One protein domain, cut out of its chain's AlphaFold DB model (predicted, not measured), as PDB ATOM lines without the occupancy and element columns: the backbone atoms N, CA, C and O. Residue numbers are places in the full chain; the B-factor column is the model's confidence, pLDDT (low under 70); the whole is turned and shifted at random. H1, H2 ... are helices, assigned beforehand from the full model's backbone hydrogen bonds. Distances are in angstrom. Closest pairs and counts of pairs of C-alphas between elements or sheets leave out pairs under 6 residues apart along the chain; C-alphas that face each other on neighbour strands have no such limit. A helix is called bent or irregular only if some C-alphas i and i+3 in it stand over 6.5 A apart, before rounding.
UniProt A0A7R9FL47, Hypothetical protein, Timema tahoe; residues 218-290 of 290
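This is residues 218 to 290 of the 290 residues of the protein "Hypothetical protein" of Timema tahoe (UniProt A0A7R9FL47). Helix H4 runs between H1 and H6, opposite to both and at a shallow tilt to each, and the centres of the three make a triangle. The short H5 turns the corner from H4 to H6 at one end, and the small helices H2 and H3 lie at the other end. The printed part has 73 residues with six named helices, H1 to H6 in order, and no named strand; its class is all helix. It is compact, with a radius of gyration of the C-alphas of 12.4 A and spans of 35 by 28 by 17 A.

H4, residues 251 to 263, touches H1, residues 218 to 230, closest at the C-alphas of Leu 228 and Leu 257, 5.8 A apart, at a shallow tilt of 27 degrees, opposite ways. H6, residues 272 to 282, is close to H4 but not clearly touching, with the C-alphas of Ala 254 and Tyr 282 closest at 5.8 A. H5, residues 265 to 270, only just touches H4, with 3 pairs of C-alphas within 8 A, only at the corner and with residues 261 to 262 of H4 alone; the C-alphas of Leu 261 and Leu 268 are closest, at 6.8 A. H3, residues 243 to 249, only just touches H6, with 3 pairs within 8 A, closest at the C-alphas of Ser 247 and Tyr 282, 5.5 A. H2, residues 236 to 239, touches H3, closest at the C-alphas of Gln 236 and Ala 249, 5.4 A. Every O i to N i+4 pair is within hydrogen-bond range in H1, H5 and H6, against 7 of 9 in H4 and 1 of 3 in H3, where 3 of 4 O i to N i+3 pairs are; H2 is too short for an i+4 pair.

H4 is 19.6 A long, H1 18.1 A and H6 15.4 A. C-alpha 218 is at (-34.405, -43.753, -6.897) and C-alpha 282 at (-15.457, -35.559, 3.793). H3 is irregular, with C-alphas 244 and 247 7.3 A apart.

The farthest C-alphas, of Ser 218 and Phe 242, are 36.0 A apart. The printed part has no cut, and its links are tight. Residues 286 to 290 have pLDDT under 70.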
ATOM      1  N   SER A 218     -34.693 -44.909  -7.755       96.62
ATOM      2  CA  SER A 218     -34.405 -43.753  -6.897       96.62
ATOM      3  C   SER A 218     -34.276 -44.118  -5.421       96.62
ATOM      4  O   SER A 218     -33.449 -43.537  -4.727       96.62
ATOM      5  N   MET A 219     -35.037 -45.110  -4.949       96.62
ATOM      6  CA  MET A 219     -34.938 -45.599  -3.574       96.62
ATOM      7  C   MET A 219     -33.558 -46.206  -3.313       96.62
ATOM      8  O   MET A 219     -32.954 -45.944  -2.278       96.62
ATOM      9  N   TYR A 220     -33.022 -46.959  -4.274       98.31
ATOM     10  CA  TYR A 220     -31.657 -47.472  -4.193       98.31
ATOM     11  C   TYR A 220     -30.615 -46.349  -4.146       98.31
ATOM     12  O   TYR A 220     -29.734 -46.379  -3.285       98.31
ATOM     13  N   ILE A 221     -30.740 -45.334  -5.008       98.25
ATOM     14  CA  ILE A 221     -29.838 -44.172  -5.010       98.25
ATOM     15  C   ILE A 221     -29.870 -43.464  -3.647       98.25
ATOM     16  O   ILE A 221     -28.815 -43.203  -3.066       98.25
ATOM     17  N   ASP A 222     -31.061 -43.197  -3.108       96.94
ATOM     18  CA  ASP A 222     -31.232 -42.519  -1.820       96.94
ATOM     19  C   ASP A 222     -30.648 -43.333  -0.659       96.94
ATOM     20  O   ASP A 222     -29.985 -42.777   0.221       96.94
ATOM     21  N   LEU A 223     -30.834 -44.655  -0.668       97.19
ATOM     22  CA  LEU A 223     -30.267 -45.551   0.337       97.19
ATOM     23  C   LEU A 223     -28.737 -45.618   0.258       97.19
ATOM     24  O   LEU A 223     -28.078 -45.549   1.297       97.19
ATOM     25  N   VAL A 224     -28.161 -45.700  -0.948       98.06
ATOM     26  CA  VAL A 224     -26.703 -45.671  -1.154       98.06
ATOM     27  C   VAL A 224     -26.120 -44.345  -0.672       98.06
ATOM     28  O   VAL A 224     -25.181 -44.347   0.122       98.06
ATOM     29  N   ILE A 225     -26.702 -43.211  -1.070       97.44
ATOM     30  CA  ILE A 225     -26.262 -41.886  -0.609       97.44
ATOM     31  C   ILE A 225     -26.411 -41.770   0.913       97.44
ATOM     32  O   ILE A 225     -25.517 -41.249   1.578       97.44
ATOM     33  N   GLY A 226     -27.502 -42.284   1.483       96.31
ATOM     34  CA  GLY A 226     -27.721 -42.342   2.926       96.31
ATOM     35  C   GLY A 226     -26.600 -43.089   3.649       96.31
ATOM     36  O   GLY A 226     -25.986 -42.525   4.553       96.31
ATOM     37  N   ARG A 227     -26.265 -44.304   3.200       95.94
ATOM     38  CA  ARG A 227     -25.172 -45.115   3.766       95.94
ATOM     39  C   ARG A 227     -23.815 -44.458   3.609       95.94
ATOM     40  O   ARG A 227     -23.066 -44.357   4.578       95.94
ATOM     41  N   LEU A 228     -23.526 -43.947   2.416       96.44
ATOM     42  CA  LEU A 228     -22.304 -43.206   2.147       96.44
ATOM     43  C   LEU A 228     -22.211 -41.933   2.989       96.44
ATOM     44  O   LEU A 228     -21.108 -41.465   3.212       96.44
ATOM     45  N   ARG A 229     -23.305 -41.363   3.498       94.81
ATOM     46  CA  ARG A 229     -23.273 -40.220   4.424       94.81
ATOM     47  C   ARG A 229     -23.126 -40.630   5.881       94.81
ATOM     48  O   ARG A 229     -22.346 -40.003   6.594       94.81
ATOM     49  N   SER A 230     -23.838 -41.657   6.331       91.81
ATOM     50  CA  SER A 230     -23.900 -42.024   7.752       91.81
ATOM     51  C   SER A 230     -22.766 -42.942   8.195       91.81
ATOM     52  O   SER A 230     -22.207 -42.745   9.272       91.81
ATOM     53  N   ASP A 231     -22.381 -43.898   7.358       92.56
ATOM     54  CA  ASP A 231     -21.558 -45.031   7.778       92.56
ATOM     55  C   ASP A 231     -20.068 -44.792   7.458       92.56
ATOM     56  O   ASP A 231     -19.694 -43.826   6.782       92.56
ATOM     57  N   ASP A 232     -19.208 -45.666   7.977       91.94
ATOM     58  CA  ASP A 232     -17.848 -45.930   7.490       91.94
ATOM     59  C   ASP A 232     -17.889 -47.320   6.850       91.94
ATOM     60  O   ASP A 232     -17.769 -48.338   7.533       91.94
ATOM     61  N   ILE A 233     -18.214 -47.386   5.555       94.00
ATOM     62  CA  ILE A 233     -18.594 -48.653   4.914       94.00
ATOM     63  C   ILE A 233     -17.419 -49.628   4.824       94.00
ATOM     64  O   ILE A 233     -17.663 -50.827   4.738       94.00
ATOM     65  N   TYR A 234     -16.182 -49.127   4.907       92.44
ATOM     66  CA  TYR A 234     -14.941 -49.904   4.890       92.44
ATOM     67  C   TYR A 234     -14.267 -50.023   6.265       92.44
ATOM     68  O   TYR A 234     -13.170 -50.575   6.350       92.44
ATOM     69  N   ASN A 235     -14.883 -49.494   7.329       90.88
ATOM     70  CA  ASN A 235     -14.341 -49.466   8.693       90.88
ATOM     71  C   ASN A 235     -12.915 -48.873   8.797       90.88
ATOM     72  O   ASN A 235     -12.134 -49.244   9.682       90.88
ATOM     73  N   GLN A 236     -12.563 -47.945   7.900       88.81
ATOM     74  CA  GLN A 236     -11.211 -47.392   7.782       88.81
ATOM     75  C   GLN A 236     -10.855 -46.452   8.931       88.81
ATOM     76  O   GLN A 236      -9.689 -46.382   9.304       88.81
ATOM     77  N   ILE A 237     -11.820 -45.769   9.554       87.38
ATOM     78  CA  ILE A 237     -11.551 -44.828  10.657       87.38
ATOM     79  C   ILE A 237     -10.793 -45.522  11.796       87.38
ATOM     80  O   ILE A 237      -9.913 -44.925  12.410       87.38
ATOM     81  N   SER A 238     -11.075 -46.805  12.042       87.50
ATOM     82  CA  SER A 238     -10.377 -47.591  13.065       87.50
ATOM     83  C   SER A 238      -8.863 -47.716  12.821       87.50
ATOM     84  O   SER A 238      -8.095 -47.799  13.781       87.50
ATOM     85  N   ALA A 239      -8.420 -47.666  11.559       87.81
ATOM     86  CA  ALA A 239      -7.013 -47.694  11.165       87.81
ATOM     87  C   ALA A 239      -6.338 -46.307  11.215       87.81
ATOM     88  O   ALA A 239      -5.109 -46.219  11.190       87.81
ATOM     89  N   TYR A 240      -7.120 -45.228  11.327       86.12
ATOM     90  CA  TYR A 240      -6.655 -43.840  11.362       86.12
ATOM     91  C   TYR A 240      -7.078 -43.167  12.682       86.12
ATOM     92  O   TYR A 240      -8.051 -42.415  12.719       86.12
ATOM     93  N   PRO A 241      -6.346 -43.404  13.787       78.69
ATOM     94  CA  PRO A 241      -6.776 -43.007  15.131       78.69
ATOM     95  C   PRO A 241      -6.733 -41.492  15.381       78.69
ATOM     96  O   PRO A 241      -7.358 -41.006  16.324       78.69
ATOM     97  N   PHE A 242      -5.985 -40.738  14.570       83.75
ATOM     98  CA  PHE A 242      -5.885 -39.287  14.696       83.75
ATOM     99  C   PHE A 242      -7.025 -38.598  13.931       83.75
ATOM    100  O   PHE A 242      -7.197 -38.880  12.744       83.75
ATOM    101  N   PRO A 243      -7.765 -37.655  14.550       81.44
ATOM    102  CA  PRO A 243      -8.871 -36.948  13.893       81.44
ATOM    103  C   PRO A 243      -8.487 -36.249  12.583       81.44
ATOM    104  O   PRO A 243      -9.298 -36.178  11.663       81.44
ATOM    105  N   GLU A 244      -7.242 -35.782  12.479       83.50
ATOM    106  CA  GLU A 244      -6.677 -35.123  11.292       83.50
ATOM    107  C   GLU A 244      -6.608 -36.053  10.070       83.50
ATOM    108  O   GLU A 244      -6.599 -35.596   8.935       83.50
ATOM    109  N   HIS A 245      -6.604 -37.372  10.273       85.50
ATOM    110  CA  HIS A 245      -6.539 -38.349   9.187       85.50
ATOM    111  C   HIS A 245      -7.922 -38.749   8.657       85.50
ATOM    112  O   HIS A 245      -8.020 -39.601   7.774       85.50
ATOM    113  N   ARG A 246      -9.006 -38.160   9.178       84.19
ATOM    114  CA  ARG A 246     -10.381 -38.529   8.813       84.19
ATOM    115  C   ARG A 246     -10.652 -38.384   7.315       84.19
ATOM    116  O   ARG A 246     -11.264 -39.275   6.730       84.19
ATOM    117  N   SER A 247     -10.191 -37.296   6.696       85.19
ATOM    118  CA  SER A 247     -10.344 -37.053   5.254       85.19
ATOM    119  C   SER A 247      -9.607 -38.109   4.420       85.19
ATOM    120  O   SER A 247     -10.138 -38.581   3.419       85.19
ATOM    121  N   THR A 248      -8.437 -38.565   4.880       86.88
ATOM    122  CA  THR A 248      -7.691 -39.674   4.258       86.88
ATOM    123  C   THR A 248      -8.408 -41.013   4.436       86.88
ATOM    124  O   THR A 248      -8.610 -41.729   3.458       86.88
ATOM    125  N   ALA A 249      -8.843 -41.332   5.658       89.31
ATOM    126  CA  ALA A 249      -9.541 -42.579   5.977       89.31
ATOM    127  C   ALA A 249     -10.806 -42.767   5.127       89.31
ATOM    128  O   ALA A 249     -11.128 -43.873   4.701       89.31
ATOM    129  N   LEU A 250     -11.507 -41.665   4.865       91.62
ATOM    130  CA  LEU A 250     -12.774 -41.650   4.148       91.62
ATOM    131  C   LEU A 250     -12.645 -41.282   2.663       91.62
ATOM    132  O   LEU A 250     -13.669 -41.183   1.992       91.62
ATOM    133  N   ALA A 251     -11.435 -41.097   2.125       91.12
ATOM    134  CA  ALA A 251     -11.225 -40.567   0.774       91.12
ATOM    135  C   ALA A 251     -11.921 -41.398  -0.318       91.12
ATOM    136  O   ALA A 251     -12.604 -40.852  -1.185       91.12
ATOM    137  N   THR A 252     -11.812 -42.728  -0.249       91.94
ATOM    138  CA  THR A 252     -12.475 -43.636  -1.198       91.94
ATOM    139  C   THR A 252     -13.997 -43.503  -1.129       91.94
ATOM    140  O   THR A 252     -14.665 -43.377  -2.153       91.94
ATOM    141  N   GLN A 253     -14.551 -43.457   0.084       94.81
ATOM    142  CA  GLN A 253     -15.986 -43.293   0.297       94.81
ATOM    143  C   GLN A 253     -16.475 -41.901  -0.136       94.81
ATOM    144  O   GLN A 253     -17.574 -41.768  -0.671       94.81
ATOM    145  N   ALA A 254     -15.649 -40.867   0.043       94.25
ATOM    146  CA  ALA A 254     -15.919 -39.513  -0.425       94.25
ATOM    147  C   ALA A 254     -16.044 -39.467  -1.952       94.25
ATOM    148  O   ALA A 254     -16.970 -38.845  -2.469       94.25
ATOM    149  N   ALA A 255     -15.146 -40.153  -2.668       94.81
ATOM    150  CA  ALA A 255     -15.199 -40.258  -4.124       94.81
ATOM    151  C   ALA A 255     -16.480 -40.967  -4.593       94.81
ATOM    152  O   ALA A 255     -17.137 -40.486  -5.518       94.81
ATOM    153  N   MET A 256     -16.875 -42.051  -3.913       96.88
ATOM    154  CA  MET A 256     -18.142 -42.741  -4.180       96.88
ATOM    155  C   MET A 256     -19.329 -41.809  -3.997       96.88
ATOM    156  O   MET A 256     -20.122 -41.646  -4.918       96.88
ATOM    157  N   LEU A 257     -19.410 -41.143  -2.845       96.50
ATOM    158  CA  LEU A 257     -20.503 -40.232  -2.532       96.50
ATOM    159  C   LEU A 257     -20.592 -39.087  -3.537       96.50
ATOM    160  O   LEU A 257     -21.670 -38.831  -4.065       96.50
ATOM    161  N   PHE A 258     -19.471 -38.420  -3.813       95.19
ATOM    162  CA  PHE A 258     -19.418 -37.301  -4.748       95.19
ATOM    163  C   PHE A 258     -19.979 -37.690  -6.114       95.19
ATOM    164  O   PHE A 258     -20.799 -36.969  -6.680       95.19
ATOM    165  N   LEU A 259     -19.585 -38.860  -6.614       96.56
ATOM    166  CA  LEU A 259     -20.060 -39.357  -7.892       96.56
ATOM    167  C   LEU A 259     -21.542 -39.763  -7.821       96.56
ATOM    168  O   LEU A 259     -22.318 -39.407  -8.709       96.56
ATOM    169  N   SER A 260     -21.959 -40.446  -6.749       97.25
ATOM    170  CA  SER A 260     -23.353 -40.847  -6.533       97.25
ATOM    171  C   SER A 260     -24.323 -39.659  -6.515       97.25
ATOM    172  O   SER A 260     -25.466 -39.803  -6.948       97.25
ATOM    173  N   LEU A 261     -23.881 -38.470  -6.088       96.56
ATOM    174  CA  LEU A 261     -24.707 -37.257  -6.094       96.56
ATOM    175  C   LEU A 261     -25.159 -36.833  -7.502       96.56
ATOM    176  O   LEU A 261     -26.225 -36.234  -7.627       96.56
ATOM    177  N   PHE A 262     -24.424 -37.174  -8.567       97.00
ATOM    178  CA  PHE A 262     -24.862 -36.875  -9.937       97.00
ATOM    179  C   PHE A 262     -26.086 -37.694 -10.373       97.00
ATOM    180  O   PHE A 262     -26.817 -37.258 -11.263       97.00
ATOM    181  N   PHE A 263     -26.361 -38.825  -9.714       97.19
ATOM    182  CA  PHE A 263     -27.608 -39.578  -9.888       97.19
ATOM    183  C   PHE A 263     -28.785 -38.976  -9.104       97.19
ATOM    184  O   PHE A 263     -29.935 -39.306  -9.389       97.19
ATOM    185  N   SER A 264     -28.533 -38.053  -8.165       95.81
ATOM    186  CA  SER A 264     -29.570 -37.306  -7.439       95.81
ATOM    187  C   SER A 264     -29.304 -35.789  -7.465       95.81
ATOM    188  O   SER A 264     -28.994 -35.179  -6.435       95.81
ATOM    189  N   PRO A 265     -29.463 -35.126  -8.632       93.12
ATOM    190  CA  PRO A 265     -29.165 -33.698  -8.775       93.12
ATOM    191  C   PRO A 265     -29.954 -32.782  -7.843       93.12
ATOM    192  O   PRO A 265     -29.525 -31.675  -7.531       93.12
ATOM    193  N   ASN A 266     -31.114 -33.237  -7.367       92.69
ATOM    194  CA  ASN A 266     -31.897 -32.487  -6.398       92.69
ATOM    195  C   ASN A 266     -31.087 -32.200  -5.120       92.69
ATOM    196  O   ASN A 266     -31.152 -31.094  -4.592       92.69
ATOM    197  N   ILE A 267     -30.270 -33.156  -4.661       91.00
ATOM    198  CA  ILE A 267     -29.394 -32.953  -3.501       91.00
ATOM    199  C   ILE A 267     -28.370 -31.850  -3.792       91.00
ATOM    200  O   ILE A 267     -28.163 -30.980  -2.949       91.00
ATOM    201  N   LEU A 268     -27.791 -31.849  -4.998       87.44
ATOM    202  CA  LEU A 268     -26.794 -30.867  -5.433       87.44
ATOM    203  C   LEU A 268     -27.352 -29.435  -5.501       87.44
ATOM    204  O   LEU A 268     -26.667 -28.488  -5.123       87.44
ATOM    205  N   HIS A 269     -28.588 -29.268  -5.974       89.31
ATOM    206  CA  HIS A 269     -29.133 -27.936  -6.268       89.31
ATOM    207  C   HIS A 269     -30.001 -27.348  -5.160       89.31
ATOM    208  O   HIS A 269     -30.062 -26.126  -5.026       89.31
ATOM    209  N   THR A 270     -30.699 -28.179  -4.382       91.19
ATOM    210  CA  THR A 270     -31.738 -27.690  -3.457       91.19
ATOM    211  C   THR A 270     -31.479 -28.036  -1.993       91.19
ATOM    212  O   THR A 270     -31.941 -27.316  -1.106       91.19
ATOM    213  N   GLN A 271     -30.712 -29.090  -1.697       92.44
ATOM    214  CA  GLN A 271     -30.538 -29.581  -0.325       92.44
ATOM    215  C   GLN A 271     -29.256 -29.057   0.335       92.44
ATOM    216  O   GLN A 271     -28.345 -29.810   0.680       92.44
ATOM    217  N   THR A 272     -29.199 -27.746   0.581       90.31
ATOM    218  CA  THR A 272     -28.009 -27.081   1.146       90.31
ATOM    219  C   THR A 272     -27.562 -27.658   2.495       90.31
ATOM    220  O   THR A 272     -26.364 -27.752   2.751       90.31
ATOM    221  N   ALA A 273     -28.498 -28.056   3.363       91.25
ATOM    222  CA  ALA A 273     -28.164 -28.650   4.661       91.25
ATOM    223  C   ALA A 273     -27.461 -30.009   4.500       91.25
ATOM    224  O   ALA A 273     -26.417 -30.232   5.111       91.25
ATOM    225  N   THR A 274     -27.992 -30.866   3.623       91.19
ATOM    226  CA  THR A 274     -27.399 -32.161   3.269       91.19
ATOM    227  C   THR A 274     -25.996 -31.983   2.693       91.19
ATOM    228  O   THR A 274     -25.064 -32.653   3.125       91.19
ATOM    229  N   LEU A 275     -25.815 -31.050   1.753       91.44
ATOM    230  CA  LEU A 275     -24.499 -30.782   1.168       91.44
ATOM    231  C   LEU A 275     -23.491 -30.254   2.184       91.44
ATOM    232  O   LEU A 275     -22.338 -30.672   2.154       91.44
ATOM    233  N   ARG A 276     -23.911 -29.366   3.092       90.19
ATOM    234  CA  ARG A 276     -23.032 -28.874   4.156       90.19
ATOM    235  C   ARG A 276     -22.524 -30.024   5.021       90.19
ATOM    236  O   ARG A 276     -21.325 -30.120   5.234       90.19
ATOM    237  N   GLU A 277     -23.404 -30.933   5.434       91.44
ATOM    238  CA  GLU A 277     -23.012 -32.122   6.200       91.44
ATOM    239  C   GLU A 277     -21.997 -32.997   5.442       91.44
ATOM    240  O   GLU A 277     -21.021 -33.470   6.027       91.44
ATOM    241  N   ILE A 278     -22.198 -33.190   4.133       92.19
ATOM    242  CA  ILE A 278     -21.270 -33.939   3.273       92.19
ATOM    243  C   ILE A 278     -19.897 -33.259   3.235       92.19
ATOM    244  O   ILE A 278     -18.879 -33.925   3.432       92.19
ATOM    245  N   VAL A 279     -19.865 -31.945   3.004       90.06
ATOM    246  CA  VAL A 279     -18.624 -31.160   2.951       90.06
ATOM    247  C   VAL A 279     -17.893 -31.212   4.288       90.06
ATOM    248  O   VAL A 279     -16.709 -31.541   4.313       90.06
ATOM    249  N   ASP A 280     -18.601 -31.004   5.396       88.62
ATOM    250  CA  ASP A 280     -18.024 -31.029   6.742       88.62
ATOM    251  C   ASP A 280     -17.478 -32.425   7.115       88.62
ATOM    252  O   ASP A 280     -16.494 -32.541   7.851       88.62
ATOM    253  N   LYS A 281     -18.098 -33.508   6.618       88.69
ATOM    254  CA  LYS A 281     -17.646 -34.886   6.874       88.69
ATOM    255  C   LYS A 281     -16.417 -35.271   6.048       88.69
ATOM    256  O   LYS A 281     -15.501 -35.874   6.608       88.69
ATOM    257  N   TYR A 282     -16.425 -34.991   4.746       88.75
ATOM    258  CA  TYR A 282     -15.457 -35.559   3.793       88.75
ATOM    259  C   TYR A 282     -14.392 -34.583   3.311       88.75
ATOM    260  O   TYR A 282     -13.301 -35.009   2.937       88.75
ATOM    261  N   PHE A 283     -14.688 -33.288   3.325       84.38
ATOM    262  CA  PHE A 283     -13.834 -32.253   2.754       84.38
ATOM    263  C   PHE A 283     -13.501 -31.119   3.748       84.38
ATOM    264  O   PHE A 283     -13.378 -29.976   3.300       84.38
ATOM    265  N   PRO A 284     -13.306 -31.383   5.065       78.31
ATOM    266  CA  PRO A 284     -13.050 -30.319   6.043       78.31
ATOM    267  C   PRO A 284     -11.763 -29.537   5.732       78.31
ATOM    268  O   PRO A 284     -11.685 -28.342   6.008       78.31
ATOM    269  N   ASP A 285     -10.791 -30.191   5.090       73.31
ATOM    270  CA  ASP A 285      -9.476 -29.623   4.774       73.31
ATOM    271  C   ASP A 285      -9.392 -29.040   3.347       73.31
ATOM    272  O   ASP A 285      -8.460 -28.306   3.031       73.31
ATOM    273  N   ASN A 286     -10.374 -29.334   2.480       61.62
ATOM    274  CA  ASN A 286     -10.341 -29.026   1.038       61.62
ATOM    275  C   ASN A 286     -11.237 -27.840   0.629       61.62
ATOM    276  O   ASN A 286     -11.414 -27.574  -0.563       61.62
ATOM    277  N   TRP A 287     -11.789 -27.101   1.594       50.56
ATOM    278  CA  TRP A 287     -12.751 -26.015   1.352       50.56
ATOM    279  C   TRP A 287     -12.194 -24.820   0.556       50.56
ATOM    280  O   TRP A 287     -12.970 -24.000   0.073       50.56
ATOM    281  N   ALA A 288     -10.871 -24.708   0.394       40.78
ATOM    282  CA  ALA A 288     -10.240 -23.614  -0.346       40.78
ATOM    283  C   ALA A 288     -10.131 -23.850  -1.871       40.78
ATOM    284  O   ALA A 288      -9.644 -22.966  -2.575       40.78
ATOM    285  N   SER A 289     -10.549 -25.010  -2.395       37.22
ATOM    286  CA  SER A 289     -10.306 -25.379  -3.804       37.22
ATOM    287  C   SER A 289     -11.451 -26.117  -4.519       37.22
ATOM    288  O   SER A 289     -11.194 -26.792  -5.514       37.22
ATOM    289  N   ILE A 290     -12.699 -25.976  -4.056       39.19
ATOM    290  CA  ILE A 290     -13.906 -26.406  -4.795       39.19
ATOM    291  C   ILE A 290     -14.684 -25.178  -5.264       39.19
ATOM    292  O   ILE A 290     -14.891 -24.270  -4.429       39.19
TER     293      ILE A 290